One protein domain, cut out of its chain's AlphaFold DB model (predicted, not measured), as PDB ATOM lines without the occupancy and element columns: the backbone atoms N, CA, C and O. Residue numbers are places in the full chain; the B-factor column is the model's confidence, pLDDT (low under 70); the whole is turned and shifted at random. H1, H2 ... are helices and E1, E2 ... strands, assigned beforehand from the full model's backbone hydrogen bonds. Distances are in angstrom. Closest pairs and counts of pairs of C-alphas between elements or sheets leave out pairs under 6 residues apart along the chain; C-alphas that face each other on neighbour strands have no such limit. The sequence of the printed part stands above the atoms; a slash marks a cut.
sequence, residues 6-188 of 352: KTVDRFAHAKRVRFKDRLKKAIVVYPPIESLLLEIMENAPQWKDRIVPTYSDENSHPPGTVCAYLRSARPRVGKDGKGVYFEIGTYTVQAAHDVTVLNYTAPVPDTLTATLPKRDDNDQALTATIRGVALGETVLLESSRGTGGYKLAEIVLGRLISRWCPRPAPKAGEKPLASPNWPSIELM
ATOM      1  N   LYS A   6       4.873 -24.523 -17.702       83.75
ATOM      2  CA  LYS A   6       5.681 -24.209 -16.513       83.75
ATOM      3  C   LYS A   6       6.505 -22.960 -16.789       83.75
ATOM      4  O   LYS A   6       6.957 -22.767 -17.911       83.75
ATOM      5  N   THR A   7       6.745 -22.153 -15.767       83.88
ATOM      6  CA  THR A   7       7.661 -21.010 -15.858       83.88
ATOM      7  C   THR A   7       9.025 -21.420 -15.328       83.88
ATOM      8  O   THR A   7       9.115 -22.095 -14.301       83.88
ATOM      9  N   VAL A   8      10.083 -21.033 -16.033       81.94
ATOM     10  CA  VAL A   8      11.469 -21.185 -15.590       81.94
ATOM     11  C   VAL A   8      12.152 -19.828 -15.568       81.94
ATOM     12  O   VAL A   8      11.859 -18.960 -16.391       81.94
ATOM     13  N   ASP A   9      13.092 -19.678 -14.645       86.62
ATOM     14  CA  ASP A   9      13.918 -18.485 -14.553       86.62
ATOM     15  C   ASP A   9      15.129 -18.619 -15.484       86.62
ATOM     16  O   ASP A   9      15.843 -19.630 -15.490       86.62
ATOM     17  N   ARG A  10      15.359 -17.583 -16.285       84.69
ATOM     18  CA  ARG A  10      16.554 -17.392 -17.111       84.69
ATOM     19  C   ARG A  10      17.227 -16.098 -16.685       84.69
ATOM     20  O   ARG A  10      16.583 -15.225 -16.119       84.69
ATOM     21  N   PHE A  11      18.521 -15.972 -16.940       89.69
ATOM     22  CA  PHE A  11      19.273 -14.783 -16.552       89.69
ATOM     23  C   PHE A  11      19.740 -14.041 -17.796       89.69
ATOM     24  O   PHE A  11      20.359 -14.644 -18.675       89.69
ATOM     25  N   ALA A  12      19.461 -12.743 -17.841       92.56
ATOM     26  CA  ALA A  12      20.060 -11.826 -18.797       92.56
ATOM     27  C   ALA A  12      21.148 -11.015 -18.101       92.56
ATOM     28  O   ALA A  12      20.933 -10.501 -17.006       92.56
ATOM     29  N   HIS A  13      22.314 -10.898 -18.726       92.25
ATOM     30  CA  HIS A  13      23.443 -10.142 -18.194       92.25
ATOM     31  C   HIS A  13      23.677  -8.891 -19.027       92.25
ATOM     32  O   HIS A  13      23.693  -8.968 -20.255       92.25
ATOM     33  N   ALA A  14      23.878  -7.755 -18.359       92.00
ATOM     34  CA  ALA A  14      24.289  -6.527 -19.018       92.00
ATOM     35  C   ALA A  14      25.812  -6.510 -19.174       92.00
ATOM     36  O   ALA A  14      26.552  -6.691 -18.204       92.00
ATOM     37  N   LYS A  15      26.261  -6.284 -20.404       91.56
ATOM     38  CA  LYS A  15      27.664  -6.181 -20.783       91.56
ATOM     39  C   LYS A  15      27.916  -4.836 -21.457       91.56
ATOM     40  O   LYS A  15      27.060  -4.330 -22.189       91.56
ATOM     41  N   ARG A  16      29.105  -4.281 -21.231       90.50
ATOM     42  CA  ARG A  16      29.622  -3.120 -21.957       90.50
ATOM     43  C   ARG A  16      30.563  -3.586 -23.058       90.50
ATOM     44  O   ARG A  16      31.500  -4.330 -22.789       90.50
ATOM     45  N   VAL A  17      30.329  -3.125 -24.278       90.81
ATOM     46  CA  VAL A  17      31.200  -3.365 -25.428       90.81
ATOM     47  C   VAL A  17      32.367  -2.386 -25.370       90.81
ATOM     48  O   VAL A  17      32.167  -1.173 -25.403       90.81
ATOM     49  N   ARG A  18      33.590  -2.912 -25.315       86.81
ATOM     50  CA  ARG A  18      34.833  -2.140 -25.445       86.81
ATOM     51  C   ARG A  18      35.585  -2.594 -26.688       86.81
ATOM     52  O   ARG A  18      35.718  -3.788 -26.922       86.81
ATOM     53  N   PHE A  19      36.105  -1.653 -27.469       84.88
ATOM     54  CA  PHE A  19      37.044  -1.952 -28.551       84.88
ATOM     55  C   PHE A  19      38.471  -1.885 -27.995       84.88
ATOM     56  O   PHE A  19      38.880  -0.850 -27.469       84.88
ATOM     57  N   LYS A  20      39.222  -2.989 -28.083       79.00
ATOM     58  CA  LYS A  20      40.618  -3.074 -27.635       79.00
ATOM     59  C   LYS A  20      41.530  -2.422 -28.665       79.00
ATOM     60  O   LYS A  20      42.075  -3.080 -29.556       79.00
ATOM     61  N   ASP A  21      41.682  -1.109 -28.561       67.12
ATOM     62  CA  ASP A  21      42.629  -0.378 -29.389       67.12
ATOM     63  C   ASP A  21      44.056  -0.609 -28.881       67.12
ATOM     64  O   ASP A  21      44.440  -0.161 -27.804       67.12
ATOM     65  N   ARG A  22      44.887  -1.275 -29.689       54.53
ATOM     66  CA  ARG A  22      46.316  -1.486 -29.385       54.53
ATOM     67  C   ARG A  22      47.146  -0.188 -29.438       54.53
ATOM     68  O   ARG A  22      48.360  -0.227 -29.261       54.53
ATOM     69  N   LEU A  23      46.536   0.962 -29.742       50.75
ATOM     70  CA  LEU A  23      47.232   2.219 -30.025       50.75
ATOM     71  C   LEU A  23      46.644   3.385 -29.219       50.75
ATOM     72  O   LEU A  23      45.681   4.026 -29.623       50.75
ATOM     73  N   LYS A  24      47.323   3.721 -28.118       50.38
ATOM     74  CA  LYS A  24      46.962   4.730 -27.101       50.38
ATOM     75  C   LYS A  24      46.881   6.204 -27.579       50.38
ATOM     76  O   LYS A  24      46.931   7.101 -26.744       50.38
ATOM     77  N   LYS A  25      46.862   6.510 -28.888       49.56
ATOM     78  CA  LYS A  25      47.123   7.883 -29.400       49.56
ATOM     79  C   LYS A  25      46.065   8.508 -30.318       49.56
ATOM     80  O   LYS A  25      46.209   9.690 -30.615       49.56
ATOM     81  N   ALA A  26      45.035   7.785 -30.758       54.56
ATOM     82  CA  ALA A  26      43.952   8.356 -31.571       54.56
ATOM     83  C   ALA A  26      42.608   8.200 -30.848       54.56
ATOM     84  O   ALA A  26      42.333   7.134 -30.305       54.56
ATOM     85  N   ILE A  27      41.774   9.247 -30.829       62.19
ATOM     86  CA  ILE A  27      40.426   9.168 -30.246       62.19
ATOM     87  C   ILE A  27      39.482   8.678 -31.346       62.19
ATOM     88  O   ILE A  27      38.757   9.465 -31.968       62.19
ATOM     89  N   VAL A  28      39.495   7.366 -31.582       68.81
ATOM     90  CA  VAL A  28      38.570   6.719 -32.514       68.81
ATOM     91  C   VAL A  28      37.194   6.636 -31.862       68.81
ATOM     92  O   VAL A  28      37.030   6.092 -30.774       68.81
ATOM     93  N   VAL A  29      36.186   7.192 -32.533       76.25
ATOM     94  CA  VAL A  29      34.788   7.015 -32.137       76.25
ATOM     95  C   VAL A  29      34.240   5.849 -32.943       76.25
ATOM     96  O   VAL A  29      34.095   5.949 -34.160       76.25
ATOM     97  N   TYR A  30      33.972   4.738 -32.266       84.75
ATOM     98  CA  TYR A  30      33.378   3.569 -32.902       84.75
ATOM     99  C   TYR A  30      31.866   3.739 -33.074       84.75
ATOM    100  O   TYR A  30      31.222   4.345 -32.211       84.75
ATOM    101  N   PRO A  31      31.285   3.202 -34.162       90.12
ATOM    102  CA  PRO A  31      29.839   3.126 -34.300       90.12
ATOM    103  C   PRO A  31      29.216   2.309 -33.158       90.12
ATOM    104  O   PRO A  31      29.865   1.400 -32.630       90.12
ATOM    105  N   PRO A  32      27.960   2.599 -32.791       93.19
ATOM    106  CA  PRO A  32      27.261   1.833 -31.771       93.19
ATOM    107  C   PRO A  32      27.013   0.394 -32.249       93.19
ATOM    108  O   PRO A  32      26.871   0.128 -33.450       93.19
ATOM    109  N   ILE A  33      26.980  -0.551 -31.308       95.44
ATOM    110  CA  ILE A  33      27.005  -1.990 -31.601       95.44
ATOM    111  C   ILE A  33      25.809  -2.439 -32.450       95.44
ATOM    112  O   ILE A  33      25.954  -3.279 -33.333       95.44
ATOM    113  N   GLU A  34      24.637  -1.845 -32.245       96.06
ATOM    114  CA  GLU A  34      23.428  -2.119 -33.015       96.06
ATOM    115  C   GLU A  34      23.560  -1.718 -34.483       96.06
ATOM    116  O   GLU A  34      23.023  -2.410 -35.342       96.06
ATOM    117  N   SER A  35      24.310  -0.655 -34.789       95.94
ATOM    118  CA  SER A  35      24.566  -0.262 -36.179       95.94
ATOM    119  C   SER A  35      25.494  -1.267 -36.855       95.94
ATOM    120  O   SER A  35      25.229  -1.685 -37.974       95.94
ATOM    121  N   LEU A  36      26.525  -1.731 -36.143       96.44
ATOM    122  CA  LEU A  36      27.436  -2.759 -36.651       96.44
ATOM    123  C   LEU A  36      26.723  -4.098 -36.887       96.44
ATOM    124  O   LEU A  36      27.008  -4.783 -37.862       96.44
ATOM    125  N   LEU A  37      25.774  -4.470 -36.024       97.38
ATOM    126  CA  LEU A  37      24.952  -5.668 -36.219       97.38
ATOM    127  C   LEU A  37      24.103  -5.589 -37.492       97.38
ATOM    128  O   LEU A  37      24.000  -6.580 -38.212       97.38
ATOM    129  N   LEU A  38      23.495  -4.432 -37.766       97.12
ATOM    130  CA  LEU A  38      22.697  -4.227 -38.977       97.12
ATOM    131  C   LEU A  38      23.573  -4.223 -40.234       97.12
ATOM    132  O   LEU A  38      23.222  -4.885 -41.205       97.12
ATOM    133  N   GLU A  39      24.740  -3.583 -40.172       96.56
ATOM    134  CA  GLU A  39      25.736  -3.576 -41.248       96.56
ATOM    135  C   GLU A  39      26.196  -4.999 -41.613       96.56
ATOM    136  O   GLU A  39      26.280  -5.351 -42.788       96.56
ATOM    137  N   ILE A  40      26.422  -5.869 -40.616       96.56
ATOM    138  CA  ILE A  40      26.726  -7.289 -40.865       96.56
ATOM    139  C   ILE A  40      25.576  -7.964 -41.619       96.56
ATOM    140  O   ILE A  40      25.827  -8.734 -42.542       96.56
ATOM    141  N   MET A  41      24.323  -7.716 -41.231       95.38
ATOM    142  CA  MET A  41      23.168  -8.333 -41.896       95.38
ATOM    143  C   MET A  41      22.982  -7.831 -43.334       95.38
ATOM    144  O   MET A  41      22.513  -8.597 -44.174       95.38
ATOM    145  N   GLU A  42      23.344  -6.579 -43.612       95.75
ATOM    146  CA  GLU A  42      23.299  -5.979 -44.948       95.75
ATOM    147  C   GLU A  42      24.408  -6.529 -45.855       95.75
ATOM    148  O   GLU A  42      24.127  -6.988 -46.964       95.75
ATOM    149  N   ASN A  43      25.651  -6.568 -45.364       94.81
ATOM    150  CA  ASN A  43      26.815  -6.991 -46.150       94.81
ATOM    151  C   ASN A  43      26.973  -8.516 -46.251       94.81
ATOM    152  O   ASN A  43      27.614  -9.010 -47.179       94.81
ATOM    153  N   ALA A  44      26.377  -9.271 -45.327       92.69
ATOM    154  CA  ALA A  44      26.370 -10.730 -45.320       92.69
ATOM    155  C   ALA A  44      24.933 -11.242 -45.155       92.69
ATOM    156  O   ALA A  44      24.573 -11.673 -44.060       92.69
ATOM    157  N   PRO A  45      24.081 -11.197 -46.199       88.69
ATOM    158  CA  PRO A  45      22.655 -11.506 -46.086       88.69
ATOM    159  C   PRO A  45      22.363 -12.991 -45.835       88.69
ATOM    160  O   PRO A  45      21.356 -13.316 -45.195       88.69
ATOM    161  N   GLN A  46      23.247 -13.907 -46.247       85.12
ATOM    162  CA  GLN A  46      23.091 -15.333 -45.954       85.12
ATOM    163  C   GLN A  46      23.781 -15.715 -44.643       85.12
ATOM    164  O   GLN A  46      24.863 -15.237 -44.315       85.12
ATOM    165  N   TRP A  47      23.158 -16.603 -43.865       84.00
ATOM    166  CA  TRP A  47      23.701 -16.998 -42.561       84.00
ATOM    167  C   TRP A  47      25.028 -17.755 -42.662       84.00
ATOM    168  O   TRP A  47      25.838 -17.650 -41.742       84.00
ATOM    169  N   LYS A  48      25.276 -18.452 -43.779       83.56
ATOM    170  CA  LYS A  48      26.542 -19.146 -44.041       83.56
ATOM    171  C   LYS A  48      27.746 -18.195 -44.062       83.56
ATOM    172  O   LYS A  48      28.804 -18.524 -43.535       83.56
ATOM    173  N   ASP A  49      27.543 -16.967 -44.537       88.50
ATOM    174  CA  ASP A  49      28.570 -15.916 -44.593       88.50
ATOM    175  C   ASP A  49      28.878 -15.333 -43.199       88.50
ATOM    176  O   ASP A  49      29.867 -14.619 -42.984       88.50
ATOM    177  N   ARG A  50      28.018 -15.657 -42.225       91.50
ATOM    178  CA  ARG A  50      28.077 -15.201 -40.836       91.50
ATOM    179  C   ARG A  50      28.575 -16.285 -39.873       91.50
ATOM    180  O   ARG A  50      28.441 -16.103 -38.665       91.50
ATOM    181  N   ILE A  51      29.154 -17.383 -40.376       89.44
ATOM    182  CA  ILE A  51      29.730 -18.473 -39.569       89.44
ATOM    183  C   ILE A  51      31.173 -18.157 -39.144       89.44
ATOM    184  O   ILE A  51      31.975 -17.586 -39.889       89.44
ATOM    185  N   VAL A  52      31.513 -18.561 -37.921       90.00
ATOM    186  CA  VAL A  52      32.844 -18.494 -37.317       90.00
ATOM    187  C   VAL A  52      33.157 -19.843 -36.646       90.00
ATOM    188  O   VAL A  52      32.339 -20.302 -35.850       90.00
ATOM    189  N   PRO A  53      34.329 -20.464 -36.893       87.19
ATOM    190  CA  PRO A  53      35.363 -20.042 -37.841       87.19
ATOM    191  C   PRO A  53      34.927 -20.229 -39.303       87.19
ATOM    192  O   PRO A  53      34.105 -21.083 -39.602       87.19
ATOM    193  N   THR A  54      35.483 -19.433 -40.220       80.88
ATOM    194  CA  THR A  54      35.291 -19.630 -41.669       80.88
ATOM    195  C   THR A  54      36.300 -20.595 -42.242       80.88
ATOM    196  O   THR A  54      37.483 -20.498 -41.909       80.88
ATOM    197  N   TYR A  55      35.850 -21.409 -43.189       67.06
ATOM    198  CA  TYR A  55      36.695 -22.271 -44.004       67.06
ATOM    199  C   TYR A  55      36.513 -21.913 -45.477       67.06
ATOM    200  O   TYR A  55      35.480 -21.375 -45.867       67.06
ATOM    201  N   SER A  56      37.559 -22.146 -46.268       56.72
ATOM    202  CA  SER A  56      37.587 -21.849 -47.704       56.72
ATOM    203  C   SER A  56      36.665 -22.753 -48.520       56.72
ATOM    204  O   SER A  56      36.198 -22.328 -49.569       56.72
ATOM    205  N   ASP A  57      36.382 -23.958 -48.018       60.88
ATOM    206  CA  ASP A  57      35.490 -24.920 -48.654       60.88
ATOM    207  C   ASP A  57      34.187 -25.016 -47.850       60.88
ATOM    208  O   ASP A  57      34.196 -25.365 -46.667       60.88
ATOM    209  N   GLU A  58      33.057 -24.711 -48.502       52.00
ATOM    210  CA  GLU A  58      31.716 -24.599 -47.892       52.00
ATOM    211  C   GLU A  58      31.222 -25.889 -47.195       52.00
ATOM    212  O   GLU A  58      30.242 -25.841 -46.460       52.00
ATOM    213  N   ASN A  59      31.919 -27.021 -47.371       51.81
ATOM    214  CA  ASN A  59      31.502 -28.354 -46.917       51.81
ATOM    215  C   ASN A  59      32.507 -29.069 -45.989       51.81
ATOM    216  O   ASN A  59      32.384 -30.274 -45.782       51.81
ATOM    217  N   SER A  60      33.542 -28.399 -45.462       59.28
ATOM    218  CA  SER A  60      34.631 -29.109 -44.762       59.28
ATOM    219  C   SER A  60      34.998 -28.532 -43.396       59.28
ATOM    220  O   SER A  60      36.176 -28.347 -43.079       59.28
ATOM    221  N   HIS A  61      34.013 -28.272 -42.541       68.25
ATOM    222  CA  HIS A  61      34.326 -28.130 -41.124       68.25
ATOM    223  C   HIS A  61      34.770 -29.497 -40.574       68.25
ATOM    224  O   HIS A  61      34.014 -30.463 -40.692       68.25
ATOM    225  N   PRO A  62      35.966 -29.619 -39.966       74.94
ATOM    226  CA  PRO A  62      36.386 -30.880 -39.370       74.94
ATOM    227  C   PRO A  62      35.367 -31.362 -38.321       74.94
ATOM    228  O   PRO A  62      34.850 -30.531 -37.559       74.94
ATOM    229  N   PRO A  63      35.094 -32.675 -38.227       76.31
ATOM    230  CA  PRO A  63      34.245 -33.224 -37.173       76.31
ATOM    231  C   PRO A  63      34.716 -32.773 -35.784       76.31
ATOM    232  O   PRO A  63      35.914 -32.733 -35.509       76.31
ATOM    233  N   GLY A  64      33.777 -32.407 -34.911       76.62
ATOM    234  CA  GLY A  64      34.074 -31.881 -33.576       76.62
ATOM    235  C   GLY A  64      34.398 -30.382 -33.518       76.62
ATOM    236  O   GLY A  64      34.571 -29.850 -32.422       76.62
ATOM    237  N   THR A  65      34.436 -29.674 -34.652       81.94
ATOM    238  CA  THR A  65      34.605 -28.211 -34.660       81.94
ATOM    239  C   THR A  65      33.378 -27.530 -34.057       81.94
ATOM    240  O   THR A  65      32.250 -27.813 -34.463       81.94
ATOM    241  N   VAL A  66      33.604 -26.615 -33.110       83.19
ATOM    242  CA  VAL A  66      32.565 -25.723 -32.578       83.19
ATOM    243  C   VAL A  66      32.473 -24.496 -33.473       83.19
ATOM    244  O   VAL A  66      33.428 -23.731 -33.608       83.19
ATOM    245  N   CYS A  67      31.303 -24.311 -34.061       85.75
ATOM    246  CA  CYS A  67      30.964 -23.198 -34.921       85.75
ATOM    247  C   CYS A  67      29.906 -22.323 -34.250       85.75
ATOM    248  O   CYS A  67      29.082 -22.787 -33.458       85.75
ATOM    249  N   ALA A  68      29.893 -21.045 -34.597       89.50
ATOM    250  CA  ALA A  68      28.837 -20.132 -34.205       89.50
ATOM    251  C   ALA A  68      28.560 -19.111 -35.300       89.50
ATOM    252  O   ALA A  68      29.420 -18.826 -36.128       89.50
ATOM    253  N   TYR A  69      27.339 -18.589 -35.328       90.44
ATOM    254  CA  TYR A  69      26.884 -17.711 -36.394       90.44
ATOM    255  C   TYR A  69      25.883 -16.677 -35.901       90.44
ATOM    256  O   TYR A  69      25.048 -16.965 -35.042       90.44
ATOM    257  N   LEU A  70      25.924 -15.478 -36.483       93.81
ATOM    258  CA  LEU A  70      24.863 -14.490 -36.292       93.81
ATOM    259  C   LEU A  70      23.655 -14.915 -37.131       93.81
ATOM    260  O   LEU A  70      23.692 -14.901 -38.360       93.81
ATOM    261  N   ARG A  71      22.575 -15.333 -36.477       90.25
ATOM    262  CA  ARG A  71      21.368 -15.822 -37.147       90.25
ATOM    263  C   ARG A  71      20.525 -14.672 -37.674       90.25
ATOM    264  O   ARG A  71      20.131 -14.683 -38.836       90.25
ATOM    265  N   SER A  72      20.242 -13.708 -36.805       91.19
ATOM    266  CA  SER A  72      19.420 -12.543 -37.114       91.19
ATOM    267  C   SER A  72      19.872 -11.342 -36.296       91.19
ATOM    268  O   SER A  72      20.359 -11.506 -35.178       91.19
ATOM    269  N   ALA A  73      19.668 -10.150 -36.849       95.50
ATOM    270  CA  ALA A  73      19.661  -8.893 -36.122       95.50
ATOM    271  C   ALA A  73      18.508  -8.047 -36.676       95.50
ATOM    272  O   ALA A  73      18.385  -7.886 -37.890       95.50
ATOM    273  N   ARG A  74      17.612  -7.579 -35.807       94.75
ATOM    274  CA  ARG A  74      16.403  -6.844 -36.193       94.75
ATOM    275  C   ARG A  74      16.176  -5.638 -35.283       94.75
ATOM    276  O   ARG A  74      16.261  -5.794 -34.060       94.75
ATOM    277  N   PRO A  75      15.856  -4.459 -35.842       95.50
ATOM    278  CA  PRO A  75      15.492  -3.296 -35.046       95.50
ATOM    279  C   PRO A  75      14.297  -3.580 -34.141       95.50
ATOM    280  O   PRO A  75      13.424  -4.396 -34.462       95.50
ATOM    281  N   ARG A  76      14.242  -2.880 -33.009       94.06
ATOM    282  CA  ARG A  76      13.072  -2.895 -32.137       94.06
ATOM    283  C   ARG A  76      11.844  -2.385 -32.892       94.06
ATOM    284  O   ARG A  76      11.855  -1.291 -33.448       94.06
ATOM    285  N   VAL A  77      10.762  -3.156 -32.862       88.19
ATOM    286  CA  VAL A  77       9.466  -2.737 -33.410       88.19
ATOM    287  C   VAL A  77       8.610  -2.170 -32.274       88.19
ATOM    288  O   VAL A  77       8.399  -2.840 -31.265       88.19
ATOM    289  N   GLY A  78       8.109  -0.942 -32.434       79.94
ATOM    290  CA  GLY A  78       7.300  -0.244 -31.423       79.94
ATOM    291  C   GLY A  78       8.114   0.585 -30.412       79.94
ATOM    292  O   GLY A  78       9.310   0.801 -30.588       79.94
ATOM    293  N   LYS A  79       7.445   1.079 -29.355       77.12
ATOM    294  CA  LYS A  79       7.968   2.046 -28.358       77.12
ATOM    295  C   LYS A  79       8.784   3.181 -29.003       77.12
ATOM    296  O   LYS A  79       8.267   3.885 -29.863       77.12
ATOM    297  N   ASP A  80      10.025   3.378 -28.568       82.44
ATOM    298  CA  ASP A  80      10.940   4.407 -29.056       82.44
ATOM    299  C   ASP A  80      11.798   3.951 -30.246       82.44
ATOM    300  O   ASP A  80      12.630   4.719 -30.721       82.44
ATOM    301  N   GLY A  81      11.606   2.714 -30.724       85.62
ATOM    302  CA  GLY A  81      12.313   2.148 -31.874       85.62
ATOM    303  C   GLY A  81      13.822   1.980 -31.679       85.62
ATOM    304  O   GLY A  81      14.528   1.734 -32.654       85.62
ATOM    305  N   LYS A  82      14.333   2.129 -30.450       91.19
ATOM    306  CA  LYS A  82      15.772   2.086 -30.181       91.19
ATOM    307  C   LYS A  82      16.256   0.677 -29.857       91.19
ATOM    308  O   LYS A  82      15.649  -0.039 -29.058       91.19
ATOM    309  N   GLY A  83      17.403   0.337 -30.437       94.94
ATOM    310  CA  GLY A  83      18.128  -0.904 -30.202       94.94
ATOM    311  C   GLY A  83      17.798  -2.005 -31.206       94.94
ATOM    312  O   GLY A  83      16.845  -1.924 -31.984       94.94
ATOM    313  N   VAL A  84      18.610  -3.057 -31.177       97.62
ATOM    314  CA  VAL A  84      18.522  -4.208 -32.083       97.62
ATOM    315  C   VAL A  84      18.502  -5.497 -31.276       97.62
ATOM    316  O   VAL A  84      19.374  -5.734 -30.446       97.62
ATOM    317  N   TYR A  85      17.510  -6.343 -31.538       96.81
ATOM    318  CA  TYR A  85      17.510  -7.724 -31.066       96.81
ATOM    319  C   TYR A  85      18.347  -8.577 -32.009       96.81
ATOM    320  O   TYR A  85      18.199  -8.456 -33.223       96.81
ATOM    321  N   PHE A  86      19.157  -9.480 -31.472       96.38
ATOM    322  CA  PHE A  86      19.949 -10.403 -32.268       96.38
ATOM    323  C   PHE A  86      20.022 -11.802 -31.652       96.38
ATOM    324  O   PHE A  86      19.803 -12.003 -30.456       96.38
ATOM    325  N   GLU A  87      20.341 -12.781 -32.494       93.56
ATOM    326  CA  GLU A  87      20.494 -14.183 -32.107       93.56
ATOM    327  C   GLU A  87      21.810 -14.738 -32.638       93.56
ATOM    328  O   GLU A  87      22.088 -14.634 -33.833       93.56
ATOM    329  N   ILE A  88      22.583 -15.383 -31.768       92.31
ATOM    330  CA  ILE A  88      23.775 -16.141 -32.145       92.31
ATOM    331  C   ILE A  88      23.467 -17.622 -31.958       92.31
ATOM    332  O   ILE A  88      23.146 -18.060 -30.852       92.31
ATOM    333  N   GLY A  89      23.542 -18.382 -33.045       87.50
ATOM    334  CA  GLY A  89      23.457 -19.836 -33.019       87.50
ATOM    335  C   GLY A  89      24.839 -20.453 -32.846       87.50
ATOM    336  O   GLY A  89      25.834 -19.897 -33.300       87.50
ATOM    337  N   THR A  90      24.903 -21.606 -32.191       84.62
ATOM    338  CA  THR A  90      26.147 -22.339 -31.933       84.62
ATOM    339  C   THR A  90      25.928 -23.801 -32.248       84.62
ATOM    340  O   THR A  90      24.873 -24.326 -31.890       84.62
ATOM    341  N   TYR A  91      26.897 -24.457 -32.875       79.00
ATOM    342  CA  TYR A  91      26.790 -25.864 -33.215       79.00
ATOM    343  C   TYR A  91      28.127 -26.588 -33.251       79.00
ATOM    344  O   TYR A  91      29.161 -25.976 -33.496       79.00
ATOM    345  N   THR A  92      28.097 -27.899 -33.022       78.12
ATOM    346  CA  THR A  92      29.276 -28.764 -33.147       78.12
ATOM    347  C   THR A  92      29.076 -29.734 -34.295       78.12
ATOM    348  O   THR A  92      28.087 -30.469 -34.328       78.12
ATOM    349  N   VAL A  93      30.021 -29.743 -35.229       74.44
ATOM    350  CA  VAL A  93      29.948 -30.567 -36.440       74.44
ATOM    351  C   VAL A  93      30.011 -32.053 -36.092       74.44
ATOM    352  O   VAL A  93      30.942 -32.485 -35.412       74.44
ATOM    353  N   GLN A  94      29.029 -32.829 -36.571       66.25
ATOM    354  CA  GLN A  94      28.923 -34.286 -36.388       66.25
ATOM    355  C   GLN A  94      28.819 -34.750 -34.916       66.25
ATOM    356  O   GLN A  94      29.259 -35.844 -34.563       66.25
ATOM    357  N   ALA A  95      28.215 -33.940 -34.037       63.81
ATOM    358  CA  ALA A  95      27.890 -34.354 -32.666       63.81
ATOM    359  C   ALA A  95      26.617 -35.235 -32.612       63.81
ATOM    360  O   ALA A  95      25.625 -34.948 -33.273       63.81
ATOM    361  N   ALA A  96      26.634 -36.302 -31.802       48.41
ATOM    362  CA  ALA A  96      25.681 -37.424 -31.855       48.41
ATOM    363  C   ALA A  96      24.333 -37.250 -31.104       48.41
ATOM    364  O   ALA A  96      23.569 -38.211 -31.012       48.41
ATOM    365  N   HIS A  97      24.013 -36.074 -30.551       44.88
ATOM    366  CA  HIS A  97      22.811 -35.866 -29.723       44.88
ATOM    367  C   HIS A  97      22.003 -34.640 -30.179       44.88
ATOM    368  O   HIS A  97      22.602 -33.611 -30.474       44.88
ATOM    369  N   ASP A  98      20.668 -34.778 -30.234       45.69
ATOM    370  CA  ASP A  98      19.667 -33.769 -30.641       45.69
ATOM    371  C   ASP A  98      20.084 -32.918 -31.846       45.69
ATOM    372  O   ASP A  98      20.481 -31.758 -31.760       45.69
ATOM    373  N   VAL A  99      20.013 -33.564 -33.003       52.09
ATOM    374  CA  VAL A  99      20.584 -33.097 -34.257       52.09
ATOM    375  C   VAL A  99      19.611 -32.206 -35.033       52.09
ATOM    376  O   VAL A  99      18.530 -32.644 -35.427       52.09
ATOM    377  N   THR A 100      20.052 -30.992 -35.347       55.78
ATOM    378  CA  THR A 100      19.513 -30.144 -36.412       55.78
ATOM    379  C   THR A 100      20.217 -30.460 -37.731       55.78
ATOM    380  O   THR A 100      21.433 -30.656 -37.767       55.78
ATOM    381  N   VAL A 101      19.456 -30.479 -38.823       59.91
ATOM    382  CA  VAL A 101      19.995 -30.556 -40.183       59.91
ATOM    383  C   VAL A 101      20.394 -29.153 -40.646       59.91
ATOM    384  O   VAL A 101      19.543 -28.267 -40.742       59.91
ATOM    385  N   LEU A 102      21.678 -28.931 -40.928       63.59
ATOM    386  CA  LEU A 102      22.178 -27.634 -41.376       63.59
ATOM    387  C   LEU A 102      22.032 -27.509 -42.891       63.59
ATOM    388  O   LEU A 102      22.784 -28.102 -43.656       63.59
ATOM    389  N   ASN A 103      21.069 -26.697 -43.321       66.06
ATOM    390  CA  ASN A 103      20.923 -26.320 -44.720       66.06
ATOM    391  C   ASN A 103      21.554 -24.939 -44.961       66.06
ATOM    392  O   ASN A 103      20.924 -23.904 -44.727       66.06
ATOM    393  N   TYR A 104      22.790 -24.918 -45.463       68.50
ATOM    394  CA  TYR A 104      23.520 -23.680 -45.777       68.50
ATOM    395  C   TYR A 104      22.915 -22.880 -46.939       68.50
ATOM    396  O   TYR A 104      23.238 -21.707 -47.106       68.50
ATOM    397  N   THR A 105      22.007 -23.481 -47.716       66.94
ATOM    398  CA  THR A 105      21.268 -22.794 -48.790       66.94
ATOM    399  C   THR A 105      19.981 -22.129 -48.294       66.94
ATOM    400  O   THR A 105      19.427 -21.267 -48.979       66.94
ATOM    401  N   ALA A 106      19.499 -22.493 -47.100       65.62
ATOM    402  CA  ALA A 106      18.334 -21.860 -46.492       65.62
ATOM    403  C   ALA A 106      18.669 -20.427 -46.038       65.62
ATOM    404  O   ALA A 106      19.793 -20.167 -45.606       65.62
ATOM    405  N   PRO A 107      17.702 -19.490 -46.055       64.94
ATOM    406  CA  PRO A 107      17.943 -18.115 -45.615       64.94
ATOM    407  C   PRO A 107      18.282 -18.025 -44.118       64.94
ATOM    408  O   PRO A 107      19.056 -17.161 -43.705       64.94
ATOM    409  N   VAL A 108      17.724 -18.927 -43.305       66.50
ATOM    410  CA  VAL A 108      17.950 -19.023 -41.859       66.50
ATOM    411  C   VAL A 108      17.916 -20.505 -41.457       66.50
ATOM    412  O   VAL A 108      17.039 -21.224 -41.941       66.50
ATOM    413  N   PRO A 109      18.806 -20.975 -40.567       65.06
ATOM    414  CA  PRO A 109      18.743 -22.334 -40.044       65.06
ATOM    415  C   PRO A 109      17.513 -22.514 -39.143       65.06
ATOM    416  O   PRO A 109      17.155 -21.626 -38.349       65.06
ATOM    417  N   ASP A 110      16.856 -23.668 -39.269       62.50
ATOM    418  CA  ASP A 110      15.768 -24.057 -38.376       62.50
ATOM    419  C   ASP A 110      16.359 -24.484 -37.029       62.50
ATOM    420  O   ASP A 110      17.148 -25.414 -36.952       62.50
ATOM    421  N   THR A 111      16.009 -23.772 -35.964       58.88
ATOM    422  CA  THR A 111      16.487 -24.038 -34.599       58.88
ATOM    423  C   THR A 111      15.376 -24.609 -33.712       58.88
ATOM    424  O   THR A 111      15.530 -24.635 -32.493       58.88
ATOM    425  N   LEU A 112      14.208 -24.933 -34.283       50.94
ATOM    426  CA  LEU A 112      12.989 -25.295 -33.547       50.94
ATOM    427  C   LEU A 112      12.623 -26.780 -33.665       50.94
ATOM    428  O   LEU A 112      11.814 -27.266 -32.877       50.94
ATOM    429  N   THR A 113      13.205 -27.516 -34.609       40.06
ATOM    430  CA  THR A 113      12.843 -28.909 -34.879       40.06
ATOM    431  C   THR A 113      13.884 -29.889 -34.334       40.06
ATOM    432  O   THR A 113      14.893 -30.197 -34.960       40.06
ATOM    433  N   ALA A 114      13.587 -30.458 -33.163       38.38
ATOM    434  CA  ALA A 114      14.206 -31.691 -32.671       38.38
ATOM    435  C   ALA A 114      13.531 -32.920 -33.310       38.38
ATOM    436  O   ALA A 114      13.009 -33.801 -32.626       38.38
ATOM    437  N   THR A 115      13.441 -32.966 -34.639       34.75
ATOM    438  CA  THR A 115      12.965 -34.169 -35.335       34.75
ATOM    439  C   THR A 115      13.765 -34.381 -36.606       34.75
ATOM    440  O   THR A 115      13.674 -33.607 -37.553       34.75
ATOM    441  N   LEU A 116      14.558 -35.452 -36.595       35.53
ATOM    442  CA  LEU A 116      15.370 -35.918 -37.713       35.53
ATOM    443  C   LEU A 116      14.486 -36.234 -38.935       35.53
ATOM    444  O   LEU A 116      13.671 -37.160 -38.857       35.53
ATOM    445  N   PRO A 117      14.679 -35.589 -40.097       34.12
ATOM    446  CA  PRO A 117      14.351 -36.215 -41.366       34.12
ATOM    447  C   PRO A 117      15.349 -37.355 -41.614       34.12
ATOM    448  O   PRO A 117      16.555 -37.215 -41.387       34.12
ATOM    449  N   LYS A 118      14.864 -38.507 -42.086       36.66
ATOM    450  CA  LYS A 118      15.742 -39.565 -42.604       36.66
ATOM    451  C   LYS A 118      16.461 -39.063 -43.864       36.66
ATOM    452  O   LYS A 118      15.787 -38.609 -44.776       36.66
ATOM    453  N   ARG A 119      17.791 -39.234 -43.857       38.69
ATOM    454  CA  ARG A 119      18.731 -39.469 -44.977       38.69
ATOM    455  C   ARG A 119      18.405 -38.792 -46.319       38.69
ATOM    456  O   ARG A 119      17.500 -39.223 -47.019       38.69
ATOM    457  N   ASP A 120      19.179 -37.773 -46.680       43.38
ATOM    458  CA  ASP A 120      20.315 -37.849 -47.617       43.38
ATOM    459  C   ASP A 120      20.937 -36.426 -47.723       43.38
ATOM    460  O   ASP A 120      20.231 -35.422 -47.626       43.38
ATOM    461  N   ASP A 121      22.270 -36.345 -47.796       45.94
ATOM    462  CA  ASP A 121      23.088 -35.156 -48.132       45.94
ATOM    463  C   ASP A 121      23.162 -33.921 -47.200       45.94
ATOM    464  O   ASP A 121      23.657 -32.885 -47.634       45.94
ATOM    465  N   ASN A 122      22.771 -33.982 -45.920       44.28
ATOM    466  CA  ASN A 122      22.913 -32.816 -45.026       44.28
ATOM    467  C   ASN A 122      23.717 -33.075 -43.738       44.28
ATOM    468  O   ASN A 122      23.584 -34.129 -43.106       44.28
ATOM    469  N   ASP A 123      24.478 -32.060 -43.313       47.19
ATOM    470  CA  ASP A 123      25.259 -32.053 -42.073       47.19
ATOM    471  C   ASP A 123      24.375 -31.961 -40.820       47.19
ATOM    472  O   ASP A 123      23.361 -31.261 -40.777       47.19
ATOM    473  N   GLN A 124      24.797 -32.670 -39.775       45.72
ATOM    474  CA  GLN A 124      24.084 -32.849 -38.512       45.72
ATOM    475  C   GLN A 124      24.788 -32.100 -37.370       45.72
ATOM    476  O   GLN A 124      25.993 -32.293 -37.173       45.72
ATOM    477  N   ALA A 125      24.064 -31.272 -36.601       45.94
ATOM    478  CA  ALA A 125      24.647 -30.562 -35.458       45.94
ATOM    479  C   ALA A 125      23.656 -30.196 -34.334       45.94
ATOM    480  O   ALA A 125      22.496 -29.886 -34.592       45.94
ATOM    481  N   LEU A 126      24.132 -30.163 -33.085       51.31
ATOM    482  CA  LEU A 126      23.387 -29.634 -31.934       51.31
ATOM    483  C   LEU A 126      23.313 -28.109 -32.036       51.31
ATOM    484  O   LEU A 126      24.365 -27.483 -32.081       51.31
ATOM    485  N   THR A 127      22.126 -27.498 -32.020       59.88
ATOM    486  CA  THR A 127      22.011 -26.031 -32.033       59.88
ATOM    487  C   THR A 127      21.635 -25.471 -30.662       59.88
ATOM    488  O   THR A 127      20.634 -25.848 -30.058       59.88
ATOM    489  N   ALA A 128      22.441 -24.539 -30.155       76.81
ATOM    490  CA  ALA A 128      22.091 -23.716 -28.999       76.81
ATOM    491  C   ALA A 128      22.087 -22.237 -29.398       76.81
ATOM    492  O   ALA A 128      22.736 -21.840 -30.365       76.81
ATOM    493  N   THR A 129      21.315 -21.415 -28.684       84.06
ATOM    494  CA  THR A 129      21.126 -20.001 -29.036       84.06
ATOM    495  C   THR A 129      21.460 -19.096 -27.861       84.06
ATOM    496  O   THR A 129      20.988 -19.318 -26.740       84.06
ATOM    497  N   ILE A 130      22.249 -18.065 -28.149       91.12
ATOM    498  CA  ILE A 130      22.418 -16.870 -27.327       91.12
ATOM    499  C   ILE A 130      21.497 -15.805 -27.914       91.12
ATOM    500  O   ILE A 130      21.516 -15.562 -29.122       91.12
ATOM    501  N   ARG A 131      20.679 -15.181 -27.071       93.62
ATOM    502  CA  ARG A 131      19.767 -14.105 -27.474       93.62
ATOM    503  C   ARG A 131      20.231 -12.813 -26.848       93.62
ATOM    504  O   ARG A 131      20.621 -12.808 -25.683       93.62
ATOM    505  N   GLY A 132      20.173 -11.726 -27.603       96.19
ATOM    506  CA  GLY A 132      20.611 -10.449 -27.085       96.19
ATOM    507  C   GLY A 132      19.862  -9.252 -27.620       96.19
ATOM    508  O   GLY A 132      19.173  -9.312 -28.635       96.19
ATOM    509  N   VAL A 133      20.013  -8.157 -26.889       97.31
ATOM    510  CA  VAL A 133      19.556  -6.824 -27.269       97.31
ATOM    511  C   VAL A 133      20.744  -5.877 -27.168       97.31
ATOM    512  O   VAL A 133      21.477  -5.913 -26.184       97.31
ATOM    513  N   ALA A 134      20.936  -5.051 -28.187       97.56
ATOM    514  CA  ALA A 134      22.059  -4.134 -28.326       97.56
ATOM    515  C   ALA A 134      21.559  -2.686 -28.467       97.56
ATOM    516  O   ALA A 134      20.592  -2.446 -29.195       97.56
ATOM    517  N   LEU A 135      22.202  -1.742 -27.775       96.69
ATOM    518  CA  LEU A 135      21.980  -0.296 -27.897       96.69
ATOM    519  C   LEU A 135      23.239   0.461 -27.431       96.69
ATOM    520  O   LEU A 135      23.686   0.242 -26.306       96.69
ATOM    521  N   GLY A 136      23.786   1.367 -28.240       94.50
ATOM    522  CA  GLY A 136      24.995   2.133 -27.939       94.50
ATOM    523  C   GLY A 136      26.235   1.258 -27.764       94.50
ATOM    524  O   GLY A 136      26.722   0.628 -28.701       94.50
ATOM    525  N   GLU A 137      26.762   1.225 -26.541       93.12
ATOM    526  CA  GLU A 137      27.827   0.303 -26.113       93.12
ATOM    527  C   GLU A 137      27.289  -0.801 -25.184       93.12
ATOM    528  O   GLU A 137      28.061  -1.563 -24.607       93.12
ATOM    529  N   THR A 138      25.971  -0.883 -24.996       94.62
ATOM    530  CA  THR A 138      25.321  -1.851 -24.110       94.62
ATOM    531  C   THR A 138      24.836  -3.059 -24.892       94.62
ATOM    532  O   THR A 138      24.148  -2.932 -25.907       94.62
ATOM    533  N   VAL A 139      25.130  -4.250 -24.374       96.12
ATOM    534  CA  VAL A 139      24.560  -5.508 -24.854       96.12
ATOM    535  C   VAL A 139      23.984  -6.279 -23.674       96.12
ATOM    536  O   VAL A 139      24.666  -6.524 -22.683       96.12
ATOM    537  N   LEU A 140      22.725  -6.689 -23.786       96.19
ATOM    538  CA  LEU A 140      22.082  -7.621 -22.866       96.19
ATOM    539  C   LEU A 140      22.123  -9.009 -23.484       96.19
ATOM    540  O   LEU A 140      21.677  -9.166 -24.616       96.19
ATOM    541  N   LEU A 141      22.640 -10.001 -22.763       94.94
ATOM    542  CA  LEU A 141      22.770 -11.370 -23.263       94.94
ATOM    543  C   LEU A 141      22.057 -12.365 -22.353       94.94
ATOM    544  O   LEU A 141      22.347 -12.451 -21.162       94.94
ATOM    545  N   GLU A 142      21.181 -13.165 -22.948       93.31
ATOM    546  CA  GLU A 142      20.650 -14.404 -22.390       93.31
ATOM    547  C   GLU A 142      21.406 -15.571 -23.028       93.31
ATOM    548  O   GLU A 142      21.382 -15.756 -24.246       93.31
ATOM    549  N   SER A 143      22.112 -16.351 -22.208       85.38
ATOM    550  CA  SER A 143      22.890 -17.494 -22.679       85.38
ATOM    551  C   SER A 143      22.380 -18.797 -22.075       85.38
ATOM    552  O   SER A 143      22.375 -18.986 -20.858       85.38
ATOM    553  N   SER A 144      22.032 -19.744 -22.945       77.50
ATOM    554  CA  SER A 144      21.753 -21.125 -22.545       77.50
ATOM    555  C   SER A 144      23.034 -21.845 -22.110       77.50
ATOM    556  O   SER A 144      24.139 -21.470 -22.500       77.50
ATOM    557  N   ARG A 145      22.908 -22.930 -21.337       73.00
ATOM    558  CA  ARG A 145      24.035 -23.858 -21.140       73.00
ATOM    559  C   ARG A 145      24.414 -24.489 -22.485       73.00
ATOM    560  O   ARG A 145      23.528 -24.791 -23.277       73.00
ATOM    561  N   GLY A 146      25.710 -24.703 -22.715       69.12
ATOM    562  CA  GLY A 146      26.216 -25.359 -23.928       69.12
ATOM    563  C   GLY A 146      26.442 -24.442 -25.137       69.12
ATOM    564  O   GLY A 146      26.906 -24.922 -26.159       69.12
ATOM    565  N   THR A 147      26.189 -23.135 -25.025       75.19
ATOM    566  CA  THR A 147      26.433 -22.150 -26.102       75.19
ATOM    567  C   THR A 147      27.878 -21.646 -26.170       75.19
ATOM    568  O   THR A 147      28.170 -20.749 -26.943       75.19
ATOM    569  N   GLY A 148      28.778 -22.084 -25.286       77.81
ATOM    570  CA  GLY A 148      30.083 -21.426 -25.108       77.81
ATOM    571  C   GLY A 148      30.025 -20.053 -24.409       77.81
ATOM    572  O   GLY A 148      31.066 -19.442 -24.180       77.81
ATOM    573  N   GLY A 149      28.836 -19.584 -24.009       86.06
ATOM    574  CA  GLY A 149      28.662 -18.396 -23.171       86.06
ATOM    575  C   GLY A 149      28.966 -17.066 -23.867       86.06
ATOM    576  O   GLY A 149      29.064 -16.970 -25.089       86.06
ATOM    577  N   TYR A 150      29.125 -16.011 -23.063       89.38
ATOM    578  CA  TYR A 150      29.351 -14.648 -23.557       89.38
ATOM    579  C   TYR A 150      30.675 -14.495 -24.309       89.38
ATOM    580  O   TYR A 150      30.753 -13.704 -25.245       89.38
ATOM    581  N   LYS A 151      31.688 -15.307 -23.976       87.62
ATOM    582  CA  LYS A 151      32.967 -15.304 -24.692       87.62
ATOM    583  C   LYS A 151      32.816 -15.725 -26.152       87.62
ATOM    584  O   LYS A 151      33.454 -15.143 -27.024       87.62
ATOM    585  N   LEU A 152      31.944 -16.694 -26.445       88.81
ATOM    586  CA  LEU A 152      31.677 -17.071 -27.831       88.81
ATOM    587  C   LEU A 152      30.938 -15.958 -28.581       88.81
ATOM    588  O   LEU A 152      31.272 -15.686 -29.732       88.81
ATOM    589  N   ALA A 153      29.993 -15.276 -27.925       92.62
ATOM    590  CA  ALA A 153      29.340 -14.104 -28.507       92.62
ATOM    591  C   ALA A 153      30.359 -13.002 -28.849       92.62
ATOM    592  O   ALA A 153      30.342 -12.493 -29.964       92.62
ATOM    593  N   GLU A 154      31.289 -12.697 -27.939       93.56
ATOM    594  CA  GLU A 154      32.387 -11.751 -28.175       93.56
ATOM    595  C   GLU A 154      33.231 -12.137 -29.400       93.56
ATOM    596  O   GLU A 154      33.448 -11.313 -30.289       93.56
ATOM    597  N   ILE A 155      33.662 -13.403 -29.483       91.81
ATOM    598  CA  ILE A 155      34.479 -13.910 -30.595       91.81
ATOM    599  C   ILE A 155      33.732 -13.782 -31.925       91.81
ATOM    600  O   ILE A 155      34.298 -13.286 -32.902       91.81
ATOM    601  N   VAL A 156      32.476 -14.234 -31.975       94.06
ATOM    602  CA  VAL A 156      31.662 -14.217 -33.198       94.06
ATOM    603  C   VAL A 156      31.431 -12.787 -33.656       94.06
ATOM    604  O   VAL A 156      31.719 -12.463 -34.805       94.06
ATOM    605  N   LEU A 157      30.971 -11.915 -32.759       95.25
ATOM    606  CA  LEU A 157      30.712 -10.517 -33.082       95.25
ATOM    607  C   LEU A 157      31.996  -9.806 -33.524       95.25
ATOM    608  O   LEU A 157      31.998  -9.178 -34.577       95.25
ATOM    609  N   GLY A 158      33.111  -9.971 -32.807       93.88
ATOM    610  CA  GLY A 158      34.390  -9.366 -33.186       93.88
ATOM    611  C   GLY A 158      34.888  -9.819 -34.562       93.88
ATOM    612  O   GLY A 158      35.338  -9.000 -35.364       93.88
ATOM    613  N   ARG A 159      34.761 -11.116 -34.877       93.44
ATOM    614  CA  ARG A 159      35.127 -11.672 -36.191       93.44
ATOM    615  C   ARG A 159      34.232 -11.138 -37.308       93.44
ATOM    616  O   ARG A 159      34.745 -10.812 -38.377       93.44
ATOM    617  N   LEU A 160      32.923 -11.053 -37.075       94.62
ATOM    618  CA  LEU A 160      31.968 -10.584 -38.079       94.62
ATOM    619  C   LEU A 160      32.080  -9.079 -38.323       94.62
ATOM    620  O   LEU A 160      32.102  -8.680 -39.482       94.62
ATOM    621  N   ILE A 161      32.247  -8.266 -37.275       94.50
ATOM    622  CA  ILE A 161      32.509  -6.823 -37.402       94.50
ATOM    623  C   ILE A 161      33.775  -6.595 -38.227       94.50
ATOM    624  O   ILE A 161      33.764  -5.832 -39.187       94.50
ATOM    625  N   SER A 162      34.855  -7.309 -37.887       90.94
ATOM    626  CA  SER A 162      36.139  -7.177 -38.580       90.94
ATOM    627  C   SER A 162      36.055  -7.506 -40.071       90.94
ATOM    628  O   SER A 162      36.746  -6.892 -40.883       90.94
ATOM    629  N   ARG A 163      35.194  -8.462 -40.435       91.12
ATOM    630  CA  ARG A 163      35.022  -8.912 -41.815       91.12
ATOM    631  C   ARG A 163      34.074  -8.036 -42.629       91.12
ATOM    632  O   ARG A 163      34.356  -7.792 -43.796       91.12
ATOM    633  N   TRP A 164      32.945  -7.647 -42.045       93.56
ATOM    634  CA  TRP A 164      31.798  -7.139 -42.799       93.56
ATOM    635  C   TRP A 164      31.499  -5.660 -42.564       93.56
ATOM    636  O   TRP A 164      30.726  -5.097 -43.329       93.56
ATOM    637  N   CYS A 165      32.093  -5.011 -41.558       91.81
ATOM    638  CA  CYS A 165      31.834  -3.595 -41.297       91.81
ATOM    639  C   CYS A 165      32.928  -2.694 -41.896       91.81
ATOM    640  O   CYS A 165      34.123  -2.979 -41.732       91.81
ATOM    641  N   PRO A 166      32.563  -1.559 -42.518       84.88
ATOM    642  CA  PRO A 166      33.527  -0.575 -42.980       84.88
ATOM    643  C   PRO A 166      34.199   0.084 -41.781       84.88
ATOM    644  O   PRO A 166      33.557   0.481 -40.809       84.88
ATOM    645  N   ARG A 167      35.520   0.212 -41.843       77.00
ATOM    646  CA  ARG A 167      36.295   0.755 -40.733       77.00
ATOM    647  C   ARG A 167      35.938   2.226 -40.464       77.00
ATOM    648  O   ARG A 167      35.823   2.986 -41.427       77.00
ATOM    649  N   PRO A 168      35.846   2.667 -39.193       73.88
ATOM    650  CA  PRO A 168      35.686   4.082 -38.890       73.88
ATOM    651  C   PRO A 168      36.848   4.888 -39.475       73.88
ATOM    652  O   PRO A 168      38.021   4.541 -39.299       73.88
ATOM    653  N   ALA A 169      36.511   5.966 -40.183       67.69
ATOM    654  CA  ALA A 169      37.504   6.902 -40.681       67.69
ATOM    655  C   ALA A 169      38.161   7.635 -39.493       67.69
ATOM    656  O   ALA A 169      37.452   8.050 -38.571       67.69
ATOM    657  N   PRO A 170      39.494   7.819 -39.497       66.25
ATOM    658  CA  PRO A 170      40.145   8.687 -38.523       66.25
ATOM    659  C   PRO A 170      39.589  10.111 -38.648       66.25
ATOM    660  O   PRO A 170      39.205  10.543 -39.742       66.25
ATOM    661  N   LYS A 171      39.527  10.858 -37.539       65.50
ATOM    662  CA  LYS A 171      39.053  12.248 -37.590       65.50
ATOM    663  C   LYS A 171      39.995  13.096 -38.444       65.50
ATOM    664  O   LYS A 171      41.188  12.813 -38.554       65.50
ATOM    665  N   ALA A 172      39.463  14.167 -39.037       64.12
ATOM    666  CA  ALA A 172      40.261  15.108 -39.817       64.12
ATOM    667  C   ALA A 172      41.446  15.630 -38.978       64.12
ATOM    668  O   ALA A 172      41.246  16.258 -37.941       64.12
ATOM    669  N   GLY A 173      42.672  15.348 -39.429       65.25
ATOM    670  CA  GLY A 173      43.913  15.713 -38.735       65.25
ATOM    671  C   GLY A 173      44.553  14.603 -37.890       65.25
ATOM    672  O   GLY A 173      45.673  14.789 -37.416       65.25
ATOM    673  N   GLU A 174      43.910  13.443 -37.726       66.69
ATOM    674  CA  GLU A 174      44.502  12.288 -37.043       66.69
ATOM    675  C   GLU A 174      45.304  11.403 -38.008       66.69
ATOM    676  O   GLU A 174      45.012  11.298 -39.202       66.69
ATOM    677  N   LYS A 175      46.349  10.748 -37.484       62.34
ATOM    678  CA  LYS A 175      47.129   9.788 -38.269       62.34
ATOM    679  C   LYS A 175      46.256   8.575 -38.616       62.34
ATOM    680  O   LYS A 175      45.509   8.116 -37.751       62.34
ATOM    681  N   PRO A 176      46.381   8.015 -39.832       62.09
ATOM    682  CA  PRO A 176      45.708   6.770 -40.167       62.09
ATOM    683  C   PRO A 176      46.092   5.667 -39.176       62.09
ATOM    684  O   PRO A 176      47.236   5.587 -38.720       62.09
ATOM    685  N   LEU A 177      45.112   4.831 -38.833       62.59
ATOM    686  CA  LEU A 177      45.309   3.705 -37.926       62.59
ATOM    687  C   LEU A 177      46.376   2.759 -38.496       62.59
ATOM    688  O   LEU A 177      46.285   2.341 -39.647       62.59
ATOM    689  N   ALA A 178      47.387   2.427 -37.687       58.53
ATOM    690  CA  ALA A 178      48.579   1.719 -38.163       58.53
ATOM    691  C   ALA A 178      48.339   0.232 -38.488       58.53
ATOM    692  O   ALA A 178      49.010  -0.327 -39.348       58.53
ATOM    693  N   SER A 179      47.381  -0.417 -37.818       62.75
ATOM    694  CA  SER A 179      46.936  -1.771 -38.178       62.75
ATOM    695  C   SER A 179      45.849  -1.672 -39.243       62.75
ATOM    696  O   SER A 179      44.989  -0.821 -39.069       62.75
ATOM    697  N   PRO A 180      45.801  -2.509 -40.291       60.78
ATOM    698  CA  PRO A 180      44.688  -2.534 -41.247       60.78
ATOM    699  C   PRO A 180      43.398  -3.140 -40.666       60.78
ATOM    700  O   PRO A 180      42.328  -2.950 -41.238       60.78
ATOM    701  N   ASN A 181      43.477  -3.832 -39.525       70.75
ATOM    702  CA  ASN A 181      42.371  -4.619 -38.979       70.75
ATOM    703  C   ASN A 181      41.515  -3.817 -37.987       70.75
ATOM    704  O   ASN A 181      42.017  -2.923 -37.293       70.75
ATOM    705  N   TRP A 182      40.229  -4.168 -37.880       83.00
ATOM    706  CA  TRP A 182      39.392  -3.748 -36.753       83.00
ATOM    707  C   TRP A 182      40.023  -4.191 -35.422       83.00
ATOM    708  O   TRP A 182      40.575  -5.296 -35.356       83.00
ATOM    709  N   PRO A 183      39.954  -3.370 -34.358       82.25
ATOM    710  CA  PRO A 183      40.280  -3.840 -33.015       82.25
ATOM    711  C   PRO A 183      39.333  -4.973 -32.609       82.25
ATOM    712  O   PRO A 183      38.183  -5.034 -33.053       82.25
ATOM    713  N   SER A 184      39.807  -5.868 -31.743       84.00
ATOM    714  CA  SER A 184      38.920  -6.844 -31.121       84.00
ATOM    715  C   SER A 184      37.923  -6.135 -30.210       84.00
ATOM    716  O   SER A 184      38.221  -5.088 -29.633       84.00
ATOM    717  N   ILE A 185      36.731  -6.709 -30.082       88.62
ATOM    718  CA  ILE A 185      35.770  -6.271 -29.074       88.62
ATOM    719  C   ILE A 185      35.937  -7.089 -27.800       88.62
ATOM    720  O   ILE A 185      36.455  -8.204 -27.825       88.62
ATOM    721  N   GLU A 186      35.425  -6.543 -26.710       87.00
ATOM    722  CA  GLU A 186      35.321  -7.193 -25.419       87.00
ATOM    723  C   GLU A 186      33.967  -6.912 -24.787       87.00
ATOM    724  O   GLU A 186      33.461  -5.789 -24.865       87.00
ATOM    725  N   LEU A 187      33.395  -7.932 -24.150       89.44
ATOM    726  CA  LEU A 187      32.147  -7.830 -23.404       89.44
ATOM    727  C   LEU A 187      32.429  -7.764 -21.901       89.44
ATOM    728  O   LEU A 187      32.413  -8.775 -21.196       89.44
ATOM    729  N   MET A 188      32.646  -6.549 -21.405       84.00
ATOM    730  CA  MET A 188      32.951  -6.300 -19.998       84.00
ATOM    731  C   MET A 188      31.701  -6.455 -19.135       84.00
ATOM    732  O   MET A 188      30.612  -6.009 -19.509       84.00
TER     733      MET A 188
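This is residues 6 to 188 of the 352 residues of an uncharacterized protein of Lysobacter sp. yr284 (UniProt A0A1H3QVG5). A strongly twisted sheet of seven strands curls round helix H3, while helix H1 packs across E2 and meets residues 160 to 164 of H3. Long loops make the length: residues 103 to 122 reach one end, residues 165 to 183 the other. The printed part has 183 residues, with three named helices and seven named strands in the order E1 H1 H2 E2 E3 E4 E5 E6 H3 E7. The sheet is antiparallel and branched at E5, which has E3, E4 and E6 as neighbours; the class is mixed, helices and strands. The whole is compact, with a radius of gyration of the C-alphas of 17.8 A and spans of 62 by 42 by 25 A.

Start at E1, residues 6 to 20. On one side of it, beside residues 12 to 16, is antiparallel E6, residues 138 to 143; N 13 and O 141 are 2.9 A apart. On the other side is antiparallel E7, residues 184 to 188; N 18 and O 186 are 2.9 A apart. H1, residues 33 to 43, is on the sheet at a height of 8.2 A; it runs across the strands, at 67 degrees on the local plane to E2, residues 66 to 75, and their closest C-alphas are Leu 37 and Ala 73, 6.2 A. H2, residues 47 to 50, is on the sheet too; its closest C-alpha to E2 is Arg 50, 5.2 A from that of Tyr 69. E2 and E3, residues 84 to 93, form a hairpin, with N 69 and O 89 2.8 A apart. On the other side of E3 is antiparallel E5, residues 123 to 135, which bends by 66 degrees at residue 126; N 88 and O 130 are 2.9 A apart. E4, residues 100 to 102, E5 and E6 make a meander, each strand the antiparallel neighbour of the one before; look at N 102 and O 123, 2.9 A, and N 133 and O 140, 3.0 A. The sheet curls round H3, residues 149 to 164, whose closest C-alphas with E7 are Gly 158 and Ile 185, 5.3 A. H3 touches H1 with residues 160 to 164 alone, at a steep tilt of 54 degrees, the same way; the closest C-alphas are Ile 40 and Trp 164, 5.4 A. In H1 and H3 every O i to N i+4 pair is within hydrogen-bond range; H2 is too short for one.

Find C-alpha 6 at (5.681, -24.209, -16.513); from there E1 runs 42.3 A to C-alpha 20. E2 spans 28.3 A, E3 29.1 A and E5 34.9 A. H3 runs 22.8 A from C-alpha 149 at (28.662, -18.396, -23.171). E7 ends at C-alpha 188, (32.951, -6.300, -19.998).

The C-alphas farthest apart are those of Lys 118 and Gly 173, 62.2 A. The printed part has no cut. The links E1 to H1, H2 to E2, E4 to E5 and H3 to E7 are long. The mean pLDDT of the printed part is 77.6; 62 residues are under 70, among them residues 94 to 127 and 169 to 180.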